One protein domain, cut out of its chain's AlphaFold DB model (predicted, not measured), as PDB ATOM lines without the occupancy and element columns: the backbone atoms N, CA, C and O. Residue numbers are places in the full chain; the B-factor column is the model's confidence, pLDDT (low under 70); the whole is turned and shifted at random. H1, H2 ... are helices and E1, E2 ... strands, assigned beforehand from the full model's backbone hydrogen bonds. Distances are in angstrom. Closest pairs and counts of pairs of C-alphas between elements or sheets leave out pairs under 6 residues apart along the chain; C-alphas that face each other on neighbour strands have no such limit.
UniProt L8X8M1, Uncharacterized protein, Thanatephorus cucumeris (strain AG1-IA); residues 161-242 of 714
ATOM      1  N   LYS A 161     -50.696 -59.231  23.991       53.69
ATOM      2  CA  LYS A 161     -50.763 -58.166  25.016       53.69
ATOM      3  C   LYS A 161     -50.834 -56.721  24.470       53.69
ATOM      4  O   LYS A 161     -51.289 -55.819  25.168       53.69
ATOM      5  N   LYS A 162     -50.351 -56.470  23.251       57.91
ATOM      6  CA  LYS A 162     -50.514 -55.211  22.499       57.91
ATOM      7  C   LYS A 162     -51.804 -55.187  21.674       57.91
ATOM      8  O   LYS A 162     -52.329 -54.097  21.487       57.91
ATOM      9  N   MET A 163     -52.296 -56.342  21.217       49.75
ATOM     10  CA  MET A 163     -53.599 -56.462  20.547       49.75
ATOM     11  C   MET A 163     -54.762 -56.243  21.521       49.75
ATOM     12  O   MET A 163     -55.616 -55.417  21.246       49.75
ATOM     13  N   ALA A 164     -54.730 -56.829  22.722       54.19
ATOM     14  CA  ALA A 164     -55.733 -56.539  23.756       54.19
ATOM     15  C   ALA A 164     -55.794 -55.036  24.120       54.19
ATOM     16  O   ALA A 164     -56.865 -54.455  24.247       54.19
ATOM     17  N   ARG A 165     -54.634 -54.363  24.183       54.97
ATOM     18  CA  ARG A 165     -54.522 -52.907  24.426       54.97
ATOM     19  C   ARG A 165     -54.867 -52.020  23.212       54.97
ATOM     20  O   ARG A 165     -54.727 -50.798  23.310       54.97
ATOM     21  N   LEU A 166     -55.237 -52.597  22.064       54.34
ATOM     22  CA  LEU A 166     -55.739 -51.856  20.897       54.34
ATOM     23  C   LEU A 166     -57.257 -51.643  20.958       54.34
ATOM     24  O   LEU A 166     -57.732 -50.671  20.379       54.34
ATOM     25  N   ASP A 167     -57.985 -52.492  21.685       58.44
ATOM     26  CA  ASP A 167     -59.432 -52.355  21.883       58.44
ATOM     27  C   ASP A 167     -59.787 -51.341  22.990       58.44
ATOM     28  O   ASP A 167     -60.857 -50.742  22.963       58.44
ATOM     29  N   GLU A 168     -58.876 -51.093  23.938       55.16
ATOM     30  CA  GLU A 168     -59.137 -50.272  25.134       55.16
ATOM     31  C   GLU A 168     -58.957 -48.747  24.958       55.16
ATOM     32  O   GLU A 168     -59.290 -48.000  25.876       55.16
ATOM     33  N   LEU A 169     -58.375 -48.244  23.854       56.44
ATOM     34  CA  LEU A 169     -57.940 -46.834  23.770       56.44
ATOM     35  C   LEU A 169     -58.262 -46.154  22.415       56.44
ATOM     36  O   LEU A 169     -57.776 -46.617  21.386       56.44
ATOM     37  N   PRO A 170     -58.955 -44.989  22.398       66.50
ATOM     38  CA  PRO A 170     -59.435 -44.305  21.178       66.50
ATOM     39  C   PRO A 170     -58.355 -43.531  20.388       66.50
ATOM     40  O   PRO A 170     -58.652 -42.819  19.418       66.50
ATOM     41  N   ASP A 171     -57.100 -43.636  20.818       81.88
ATOM     42  CA  ASP A 171     -55.953 -42.939  20.245       81.88
ATOM     43  C   ASP A 171     -55.329 -43.690  19.072       81.88
ATOM     44  O   ASP A 171     -55.296 -44.919  19.019       81.88
ATOM     45  N   PHE A 172     -54.678 -42.930  18.194       86.19
ATOM     46  CA  PHE A 172     -53.821 -43.494  17.159       86.19
ATOM     47  C   PHE A 172     -52.629 -44.255  17.759       86.19
ATOM     48  O   PHE A 172     -52.073 -43.912  18.813       86.19
ATOM     49  N   ARG A 173     -52.250 -45.332  17.075       84.81
ATOM     50  CA  ARG A 173     -51.151 -46.223  17.430       84.81
ATOM     51  C   ARG A 173     -50.238 -46.410  16.217       84.81
ATOM     52  O   ARG A 173     -50.759 -46.636  15.126       84.81
ATOM     53  N   PRO A 174     -48.906 -46.354  16.400       86.06
ATOM     54  CA  PRO A 174     -47.961 -46.623  15.331       86.06
ATOM     55  C   PRO A 174     -47.843 -48.127  15.080       86.06
ATOM     56  O   PRO A 174     -47.496 -48.909  15.972       86.06
ATOM     57  N   PHE A 175     -48.074 -48.506  13.834       83.56
ATOM     58  CA  PHE A 175     -47.854 -49.827  13.269       83.56
ATOM     59  C   PHE A 175     -46.625 -49.811  12.360       83.56
ATOM     60  O   PHE A 175     -46.249 -48.776  11.806       83.56
ATOM     61  N   LYS A 176     -45.993 -50.978  12.213       86.12
ATOM     62  CA  LYS A 176     -44.808 -51.180  11.379       86.12
ATOM     63  C   LYS A 176     -45.005 -52.412  10.513       86.12
ATOM     64  O   LYS A 176     -45.164 -53.513  11.038       86.12
ATOM     65  N   PHE A 177     -44.977 -52.222   9.200       80.19
ATOM     66  CA  PHE A 177     -45.252 -53.277   8.227       80.19
ATOM     67  C   PHE A 177     -44.091 -53.463   7.256       80.19
ATOM     68  O   PHE A 177     -43.419 -52.499   6.878       80.19
ATOM     69  N   ARG A 178     -43.901 -54.699   6.792       74.69
ATOM     70  CA  ARG A 178     -43.183 -54.988   5.551       74.69
ATOM     71  C   ARG A 178     -44.244 -55.254   4.492       74.69
ATOM     72  O   ARG A 178     -45.022 -56.187   4.617       74.69
ATOM     73  N   ILE A 179     -44.306 -54.415   3.464       67.81
ATOM     74  CA  ILE A 179     -45.207 -54.667   2.335       67.81
ATOM     75  C   ILE A 179     -44.421 -55.503   1.332       67.81
ATOM     76  O   ILE A 179     -43.574 -54.975   0.609       67.81
ATOM     77  N   GLN A 180     -44.680 -56.807   1.342       62.50
ATOM     78  CA  GLN A 180     -44.224 -57.745   0.324       62.50
ATOM     79  C   GLN A 180     -45.355 -57.934  -0.682       62.50
ATOM     80  O   GLN A 180     -46.509 -58.124  -0.303       62.50
ATOM     81  N   LEU A 181     -45.026 -57.833  -1.964       56.44
ATOM     82  CA  LEU A 181     -45.974 -58.086  -3.039       56.44
ATOM     83  C   LEU A 181     -45.898 -59.567  -3.399       56.44
ATOM     84  O   LEU A 181     -44.855 -60.032  -3.859       56.44
ATOM     85  N   ALA A 182     -46.984 -60.296  -3.162       52.16
ATOM     86  CA  ALA A 182     -47.160 -61.634  -3.703       52.16
ATOM     87  C   ALA A 182     -47.637 -61.527  -5.160       52.16
ATOM     88  O   ALA A 182     -48.497 -60.704  -5.470       52.16
ATOM     89  N   ASN A 183     -47.111 -62.380  -6.042       53.88
ATOM     90  CA  ASN A 183     -47.581 -62.492  -7.431       53.88
ATOM     91  C   ASN A 183     -48.888 -63.312  -7.548       53.88
ATOM     92  O   ASN A 183     -49.378 -63.556  -8.649       53.88
ATOM     93  N   GLU A 184     -49.445 -63.771  -6.427       53.75
ATOM     94  CA  GLU A 184     -50.628 -64.627  -6.385       53.75
ATOM     95  C   GLU A 184     -51.913 -63.792  -6.468       53.75
ATOM     96  O   GLU A 184     -52.445 -63.319  -5.468       53.75
ATOM     97  N   GLY A 185     -52.415 -63.610  -7.693       54.81
ATOM     98  CA  GLY A 185     -53.771 -63.109  -7.957       54.81
ATOM     99  C   GLY A 185     -53.870 -62.037  -9.041       54.81
ATOM    100  O   GLY A 185     -54.892 -61.962  -9.718       54.81
ATOM    101  N   TYR A 186     -52.808 -61.258  -9.264       58.41
ATOM    102  CA  TYR A 186     -52.752 -60.240 -10.316       58.41
ATOM    103  C   TYR A 186     -51.438 -60.357 -11.098       58.41
ATOM    104  O   TYR A 186     -50.373 -60.217 -10.493       58.41
ATOM    105  N   PRO A 187     -51.469 -60.592 -12.426       67.56
ATOM    106  CA  PRO A 187     -50.255 -60.537 -13.232       67.56
ATOM    107  C   PRO A 187     -49.715 -59.098 -13.274       67.56
ATOM    108  O   PRO A 187     -50.484 -58.135 -13.187       67.56
ATOM    109  N   ASP A 188     -48.401 -58.945 -13.466       67.94
ATOM    110  CA  ASP A 188     -47.726 -57.632 -13.561       67.94
ATOM    111  C   ASP A 188     -48.298 -56.764 -14.706       67.94
ATOM    112  O   ASP A 188     -48.234 -55.540 -14.665       67.94
ATOM    113  N   GLU A 189     -48.958 -57.386 -15.687       74.56
ATOM    114  CA  GLU A 189     -49.727 -56.724 -16.748       74.56
ATOM    115  C   GLU A 189     -50.932 -55.918 -16.221       74.56
ATOM    116  O   GLU A 189     -51.227 -54.838 -16.738       74.56
ATOM    117  N   VAL A 190     -51.624 -56.409 -15.185       76.12
ATOM    118  CA  VAL A 190     -52.839 -55.778 -14.630       76.12
ATOM    119  C   VAL A 190     -52.485 -54.709 -13.598       76.12
ATOM    120  O   VAL A 190     -53.068 -53.621 -13.613       76.12
ATOM    121  N   ILE A 191     -51.504 -54.971 -12.725       75.94
ATOM    122  CA  ILE A 191     -51.001 -53.967 -11.779       75.94
ATOM    123  C   ILE A 191     -49.463 -53.950 -11.778       75.94
ATOM    124  O   ILE A 191     -48.845 -54.550 -10.897       75.94
ATOM    125  N   PRO A 192     -48.830 -53.208 -12.710       81.62
ATOM    126  CA  PRO A 192     -47.378 -53.148 -12.803       81.62
ATOM    127  C   PRO A 192     -46.715 -52.773 -11.479       81.62
ATOM    128  O   PRO A 192     -47.041 -51.743 -10.877       81.62
ATOM    129  N   MET A 193     -45.703 -53.537 -11.071       75.88
ATOM    130  CA  MET A 193     -44.905 -53.343  -9.855       75.88
ATOM    131  C   MET A 193     -44.441 -51.886  -9.674       75.88
ATOM    132  O   MET A 193     -44.424 -51.344  -8.565       75.88
ATOM    133  N   LYS A 194     -44.101 -51.208 -10.780       83.00
ATOM    134  CA  LYS A 194     -43.729 -49.783 -10.806       83.00
ATOM    135  C   LYS A 194     -44.868 -48.860 -10.351       83.00
ATOM    136  O   LYS A 194     -44.601 -47.907  -9.620       83.00
ATOM    137  N   LYS A 195     -46.121 -49.145 -10.734       83.81
ATOM    138  CA  LYS A 195     -47.304 -48.393 -10.281       83.81
ATOM    139  C   LYS A 195     -47.545 -48.599  -8.791       83.81
ATOM    140  O   LYS A 195     -47.774 -47.614  -8.106       83.81
ATOM    141  N   ILE A 196     -47.421 -49.820  -8.260       80.81
ATOM    142  CA  ILE A 196     -47.651 -50.061  -6.821       80.81
ATOM    143  C   ILE A 196     -46.545 -49.428  -5.972       80.81
ATOM    144  O   ILE A 196     -46.832 -48.766  -4.976       80.81
ATOM    145  N   LYS A 197     -45.279 -49.533  -6.403       79.69
ATOM    146  CA  LYS A 197     -44.175 -48.787  -5.783       79.69
ATOM    147  C   LYS A 197     -44.462 -47.281  -5.811       79.69
ATOM    148  O   LYS A 197     -44.449 -46.666  -4.754       79.69
ATOM    149  N   SER A 198     -44.808 -46.700  -6.964       83.81
ATOM    150  CA  SER A 198     -45.178 -45.275  -7.065       83.81
ATOM    151  C   SER A 198     -46.375 -44.901  -6.184       83.81
ATOM    152  O   SER A 198     -46.362 -43.847  -5.555       83.81
ATOM    153  N   TYR A 199     -47.384 -45.765  -6.096       84.81
ATOM    154  CA  TYR A 199     -48.570 -45.557  -5.279       84.81
ATOM    155  C   TYR A 199     -48.209 -45.463  -3.800       84.81
ATOM    156  O   TYR A 199     -48.525 -44.456  -3.176       84.81
ATOM    157  N   LEU A 200     -47.474 -46.450  -3.270       83.12
ATOM    158  CA  LEU A 200     -46.960 -46.460  -1.894       83.12
ATOM    159  C   LEU A 200     -45.993 -45.294  -1.621       83.12
ATOM    160  O   LEU A 200     -45.868 -44.859  -0.476       83.12
ATOM    161  N   TRP A 201     -45.292 -44.795  -2.646       81.38
ATOM    162  CA  TRP A 201     -44.437 -43.594  -2.588       81.38
ATOM    163  C   TRP A 201     -45.196 -42.286  -2.432       81.38
ATOM    164  O   TRP A 201     -44.633 -41.348  -1.881       81.38
ATOM    165  N   ASN A 202     -46.478 -42.264  -2.780       85.62
ATOM    166  CA  ASN A 202     -47.295 -41.060  -2.737       85.62
ATOM    167  C   ASN A 202     -48.418 -41.144  -1.680       85.62
ATOM    168  O   ASN A 202     -49.361 -40.359  -1.740       85.62
ATOM    169  N   GLN A 203     -48.353 -42.090  -0.729       88.94
ATOM    170  CA  GLN A 203     -49.361 -42.225   0.332       88.94
ATOM    171  C   GLN A 203     -49.051 -41.333   1.540       88.94
ATOM    172  O   GLN A 203     -48.075 -41.597   2.246       88.94
ATOM    173  N   PRO A 204     -49.910 -40.353   1.877       90.75
ATOM    174  CA  PRO A 204     -49.671 -39.470   3.017       90.75
ATOM    175  C   PRO A 204     -49.910 -40.176   4.368       90.75
ATOM    176  O   PRO A 204     -49.447 -39.714   5.404       90.75
ATOM    177  N   TYR A 205     -50.565 -41.342   4.370       91.69
ATOM    178  CA  TYR A 205     -50.779 -42.199   5.549       91.69
ATOM    179  C   TYR A 205     -49.594 -43.120   5.882       91.69
ATOM    180  O   TYR A 205     -49.695 -43.942   6.791       91.69
ATOM    181  N   ILE A 206     -48.480 -43.024   5.144       91.25
ATOM    182  CA  ILE A 206     -47.310 -43.893   5.309       91.25
ATOM    183  C   ILE A 206     -46.054 -43.047   5.544       91.25
ATOM    184  O   ILE A 206     -45.641 -42.296   4.667       91.25
ATOM    185  N   SER A 207     -45.396 -43.219   6.692       92.12
ATOM    186  CA  SER A 207     -44.063 -42.668   6.965       92.12
ATOM    187  C   SER A 207     -42.978 -43.678   6.566       92.12
ATOM    188  O   SER A 207     -42.999 -44.844   6.964       92.12
ATOM    189  N   ARG A 208     -42.005 -43.209   5.776       89.19
ATOM    190  CA  ARG A 208     -40.770 -43.928   5.394       89.19
ATOM    191  C   ARG A 208     -39.607 -43.601   6.304       89.19
ATOM    192  O   ARG A 208     -38.757 -44.447   6.580       89.19
ATOM    193  N   PHE A 209     -39.531 -42.331   6.675       90.88
ATOM    194  CA  PHE A 209     -38.435 -41.762   7.426       90.88
ATOM    195  C   PHE A 209     -38.874 -41.592   8.879       90.88
ATOM    196  O   PHE A 209     -39.945 -41.048   9.154       90.88
ATOM    197  N   ASN A 210     -38.047 -42.073   9.808       90.25
ATOM    198  CA  ASN A 210     -38.201 -41.772  11.234       90.25
ATOM    199  C   ASN A 210     -37.926 -40.278  11.479       90.25
ATOM    200  O   ASN A 210     -37.415 -39.604  10.585       90.25
ATOM    201  N   GLU A 211     -38.196 -39.769  12.685       88.38
ATOM    202  CA  GLU A 211     -38.010 -38.342  13.020       88.38
ATOM    203  C   GLU A 211     -36.577 -37.828  12.779       88.38
ATOM    204  O   GLU A 211     -36.396 -36.663  12.438       88.38
ATOM    205  N   ASP A 212     -35.571 -38.707  12.819       85.62
ATOM    206  CA  ASP A 212     -34.170 -38.416  12.467       85.62
ATOM    207  C   ASP A 212     -33.924 -38.163  10.964       85.62
ATOM    208  O   ASP A 212     -32.813 -37.820  10.557       85.62
ATOM    209  N   GLY A 213     -34.920 -38.415  10.110       87.12
ATOM    210  CA  GLY A 213     -34.801 -38.397   8.650       87.12
ATOM    211  C   GLY A 213     -34.046 -39.589   8.056       87.12
ATOM    212  O   GLY A 213     -33.585 -39.507   6.916       87.12
ATOM    213  N   LYS A 214     -33.918 -40.695   8.804       89.56
ATOM    214  CA  LYS A 214     -33.365 -41.982   8.340       89.56
ATOM    215  C   LYS A 214     -34.489 -42.915   7.871       89.56
ATOM    216  O   LYS A 214     -35.517 -43.009   8.541       89.56
ATOM    217  N   LYS A 215     -34.289 -43.626   6.748       88.62
ATOM    218  CA  LYS A 215     -35.237 -44.649   6.259       88.62
ATOM    219  C   LYS A 215     -35.415 -45.734   7.322       88.62
ATOM    220  O   LYS A 215     -34.428 -46.301   7.788       88.62
ATOM    221  N   ALA A 216     -36.654 -46.059   7.673       81.75
ATOM    222  CA  ALA A 216     -36.938 -47.170   8.565       81.75
ATOM    223  C   ALA A 216     -36.567 -48.498   7.875       81.75
ATOM    224  O   ALA A 216     -37.087 -48.820   6.804       81.75
ATOM    225  N   LYS A 217     -35.660 -49.269   8.484       84.50
ATOM    226  CA  LYS A 217     -35.258 -50.609   8.035       84.50
ATOM    227  C   LYS A 217     -35.280 -51.607   9.201       84.50
ATOM    228  O   LYS A 217     -35.069 -51.222  10.347       84.50
ATOM    229  N   SER A 218     -35.515 -52.889   8.914       80.00
ATOM    230  CA  SER A 218     -35.318 -54.019   9.842       80.00
ATOM    231  C   SER A 218     -34.861 -55.248   9.067       80.00
ATOM    232  O   SER A 218     -35.528 -55.646   8.107       80.00
ATOM    233  N   LYS A 219     -33.746 -55.857   9.498       81.94
ATOM    234  CA  LYS A 219     -33.026 -56.925   8.776       81.94
ATOM    235  C   LYS A 219     -32.826 -56.560   7.287       81.94
ATOM    236  O   LYS A 219     -33.335 -57.243   6.407       81.94
ATOM    237  N   GLY A 220     -32.218 -55.401   7.012       80.81
ATOM    238  CA  GLY A 220     -31.998 -54.858   5.655       80.81
ATOM    239  C   GLY A 220     -33.237 -54.279   4.946       80.81
ATOM    240  O   GLY A 220     -33.128 -53.270   4.247       80.81
ATOM    241  N   ASN A 221     -34.423 -54.846   5.176       79.75
ATOM    242  CA  ASN A 221     -35.660 -54.503   4.468       79.75
ATOM    243  C   ASN A 221     -36.308 -53.199   4.954       79.75
ATOM    244  O   ASN A 221     -36.329 -52.920   6.154       79.75
ATOM    245  N   HIS A 222     -36.897 -52.433   4.027       77.25
ATOM    246  CA  HIS A 222     -37.669 -51.224   4.337       77.25
ATOM    247  C   HIS A 222     -38.912 -51.534   5.187       77.25
ATOM    248  O   HIS A 222     -39.617 -52.515   4.942       77.25
ATOM    249  N   ILE A 223     -39.189 -50.666   6.161       84.25
ATOM    250  CA  ILE A 223     -40.403 -50.683   6.982       84.25
ATOM    251  C   ILE A 223     -41.278 -49.490   6.615       84.25
ATOM    252  O   ILE A 223     -40.793 -48.375   6.430       84.25
ATOM    253  N   TRP A 224     -42.581 -49.735   6.604       86.81
ATOM    254  CA  TRP A 224     -43.631 -48.741   6.468       86.81
ATOM    255  C   TRP A 224     -44.216 -48.438   7.847       86.81
ATOM    256  O   TRP A 224     -44.763 -49.340   8.487       86.81
ATOM    257  N   ASN A 225     -44.079 -47.198   8.326       89.94
ATOM    258  CA  ASN A 225     -44.739 -46.738   9.546       89.94
ATOM    259  C   ASN A 225     -46.147 -46.229   9.187       89.94
ATOM    260  O   ASN A 225     -46.287 -45.443   8.249       89.94
ATOM    261  N   ILE A 226     -47.175 -46.642   9.930       89.94
ATOM    262  CA  ILE A 226     -48.568 -46.203   9.741       89.94
ATOM    263  C   ILE A 226     -49.184 -45.916  11.107       89.94
ATOM    264  O   ILE A 226     -49.160 -46.790  11.966       89.94
ATOM    265  N   ASP A 227     -49.779 -44.742  11.301       90.31
ATOM    266  CA  ASP A 227     -50.557 -44.447  12.505       90.31
ATOM    267  C   ASP A 227     -52.037 -44.754  12.245       90.31
ATOM    268  O   ASP A 227     -52.662 -44.139  11.380       90.31
ATOM    269  N   ALA A 228     -52.625 -45.680  13.003       89.31
ATOM    270  CA  ALA A 228     -54.036 -46.044  12.868       89.31
ATOM    271  C   ALA A 228     -54.728 -46.184  14.228       89.31
ATOM    272  O   ALA A 228     -54.082 -46.437  15.243       89.31
ATOM    273  N   ARG A 229     -56.053 -46.042  14.246       86.94
ATOM    274  CA  ARG A 229     -56.905 -46.418  15.382       86.94
ATOM    275  C   ARG A 229     -58.111 -47.213  14.906       86.94
ATOM    276  O   ARG A 229     -58.611 -46.989  13.798       86.94
ATOM    277  N   LYS A 230     -58.580 -48.099  15.776       83.94
ATOM    278  CA  LYS A 230     -59.817 -48.853  15.614       83.94
ATOM    279  C   LYS A 230     -60.992 -47.982  16.072       83.94
ATOM    280  O   LYS A 230     -60.891 -47.288  17.080       83.94
ATOM    281  N   LEU A 231     -62.081 -48.002  15.318       84.88
ATOM    282  CA  LEU A 231     -63.359 -47.392  15.652       84.88
ATOM    283  C   LEU A 231     -64.399 -48.517  15.609       84.88
ATOM    284  O   LEU A 231     -64.574 -49.144  14.565       84.88
ATOM    285  N   ASP A 232     -65.040 -48.809  16.738       83.94
ATOM    286  CA  ASP A 232     -66.187 -49.718  16.772       83.94
ATOM    287  C   ASP A 232     -67.456 -48.894  16.564       83.94
ATOM    288  O   ASP A 232     -67.786 -48.027  17.375       83.94
ATOM    289  N   ASN A 233     -68.132 -49.131  15.443       81.75
ATOM    290  CA  ASN A 233     -69.375 -48.460  15.099       81.75
ATOM    291  C   ASN A 233     -70.510 -49.489  15.061       81.75
ATOM    292  O   ASN A 233     -70.961 -49.910  13.993       81.75
ATOM    293  N   GLY A 234     -70.921 -49.938  16.250       75.12
ATOM    294  CA  GLY A 234     -72.087 -50.801  16.447       75.12
ATOM    295  C   GLY A 234     -71.922 -52.223  15.906       75.12
ATOM    296  O   GLY A 234     -72.856 -52.748  15.305       75.12
ATOM    297  N   GLY A 235     -70.747 -52.837  16.084       80.38
ATOM    298  CA  GLY A 235     -70.463 -54.195  15.595       80.38
ATOM    299  C   GLY A 235     -69.798 -54.243  14.218       80.38
ATOM    300  O   GLY A 235     -69.552 -55.329  13.693       80.38
ATOM    301  N   SER A 236     -69.458 -53.084  13.646       79.81
ATOM    302  CA  SER A 236     -68.556 -52.978  12.497       79.81
ATOM    303  C   SER A 236     -67.232 -52.341  12.925       79.81
ATOM    304  O   SER A 236     -67.199 -51.251  13.499       79.81
ATOM    305  N   ILE A 237     -66.128 -53.042  12.659       79.56
ATOM    306  CA  ILE A 237     -64.774 -52.577  12.968       79.56
ATOM    307  C   ILE A 237     -64.274 -51.728  11.797       79.56
ATOM    308  O   ILE A 237     -63.958 -52.260  10.734       79.56
ATOM    309  N   GLN A 238     -64.152 -50.418  12.002       84.69
ATOM    310  CA  GLN A 238     -63.558 -49.506  11.027       84.69
ATOM    311  C   GLN A 238     -62.167 -49.058  11.486       84.69
ATOM    312  O   GLN A 238     -61.974 -48.634  12.622       84.69
ATOM    313  N   TRP A 239     -61.182 -49.096  10.588       83.38
ATOM    314  CA  TRP A 239     -59.873 -48.492  10.835       83.38
ATOM    315  C   TRP A 239     -59.839 -47.063  10.299       83.38
ATOM    316  O   TRP A 239     -60.247 -46.805   9.168       83.38
ATOM    317  N   THR A 240     -59.321 -46.131  11.100       88.69
ATOM    318  CA  THR A 240     -59.025 -44.763  10.651       88.69
ATOM    319  C   THR A 240     -57.526 -44.508  10.736       88.69
ATOM    320  O   THR A 240     -56.892 -44.799  11.752       88.69
ATOM    321  N   PHE A 241     -56.959 -43.980   9.653       90.75
ATOM    322  CA  PHE A 241     -55.527 -43.738   9.496       90.75
ATOM    323  C   PHE A 241     -55.216 -42.253   9.678       90.75
ATOM    324  O   PHE A 241     -55.955 -41.388   9.206       90.75
ATOM    325  N   ARG A 242     -54.125 -41.950  10.380       92.88
ATOM    326  CA  ARG A 242     -53.628 -40.586  10.562       92.88
ATOM    327  C   ARG A 242     -52.709 -40.240   9.405       92.88
ATOM    328  O   ARG A 242     -51.794 -40.984   9.070       92.88
TER     329      ARG A 242
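What this domain is: This is residues 161 to 242 of the 714 residues of an uncharacterized protein of Thanatephorus cucumeris (strain AG1-IA) (UniProt L8X8M1). A narrow, strongly twisted ribbon of three strands has the long E2 in the middle, with E1 beside its first part and the hairpin partner E3 beside its last part. H1 only grazes this sheet, while H2 lies off it, between two long loops, and residues 184 to 192 stick out. The printed part has 82 residues, with H1, E1, H2, E2 and E3 in that order; the sheet order is E1, E2, E3, antiparallel. The class is mixed, helices and strands, with under half of the residues in named elements. The whole is loose, with a radius of gyration of the C-alphas of 15.5 A and spans of 42 by 35 by 23 A.

Where its parts are: H1, residues 161 to 167, begins at C-alpha 161 (-50.763, -58.166, 25.016). E1 is residues 173 to 177, 13.0 A long, and H2 is residues 193 to 201, 12.2 A. E2, residues 224 to 232, covers 24.8 A. E3, residues 237 to 241, covers 13.3 A and ends at C-alpha 241 (-55.527, -43.738, 9.496).

How they stand to each other: E1 pairs with E2 over residues 224 to 228, antiparallel at 130 degrees; N 175 and O 226 are 2.8 A apart, within hydrogen-bond range. E2 and E3 form a hairpin at 141 degrees, staggered onto residues 228 to 232, with N 231 and O 238 at 2.8 A. H1 grazes the sheet with residues 166 to 167; its closest C-alphas to E2 are Asp 167 and Lys 230, 7.2 A. H2 is not on the sheet and is apart from H1 and E3. In H2 every O i to N i+4 pair is within hydrogen-bond range; in H1 1 of 3 is, beside 2 of 4 O i to N i+3 pairs.

The domain as a whole: The C-alphas of Glu 168 and Glu 189 are farthest apart, 43.4 A. The printed part has no cut. Links E1 to H2 and H2 to E2 are long. Mean pLDDT of the printed part is 77.9; residues 161 to 170 and 179 to 188 are under 70.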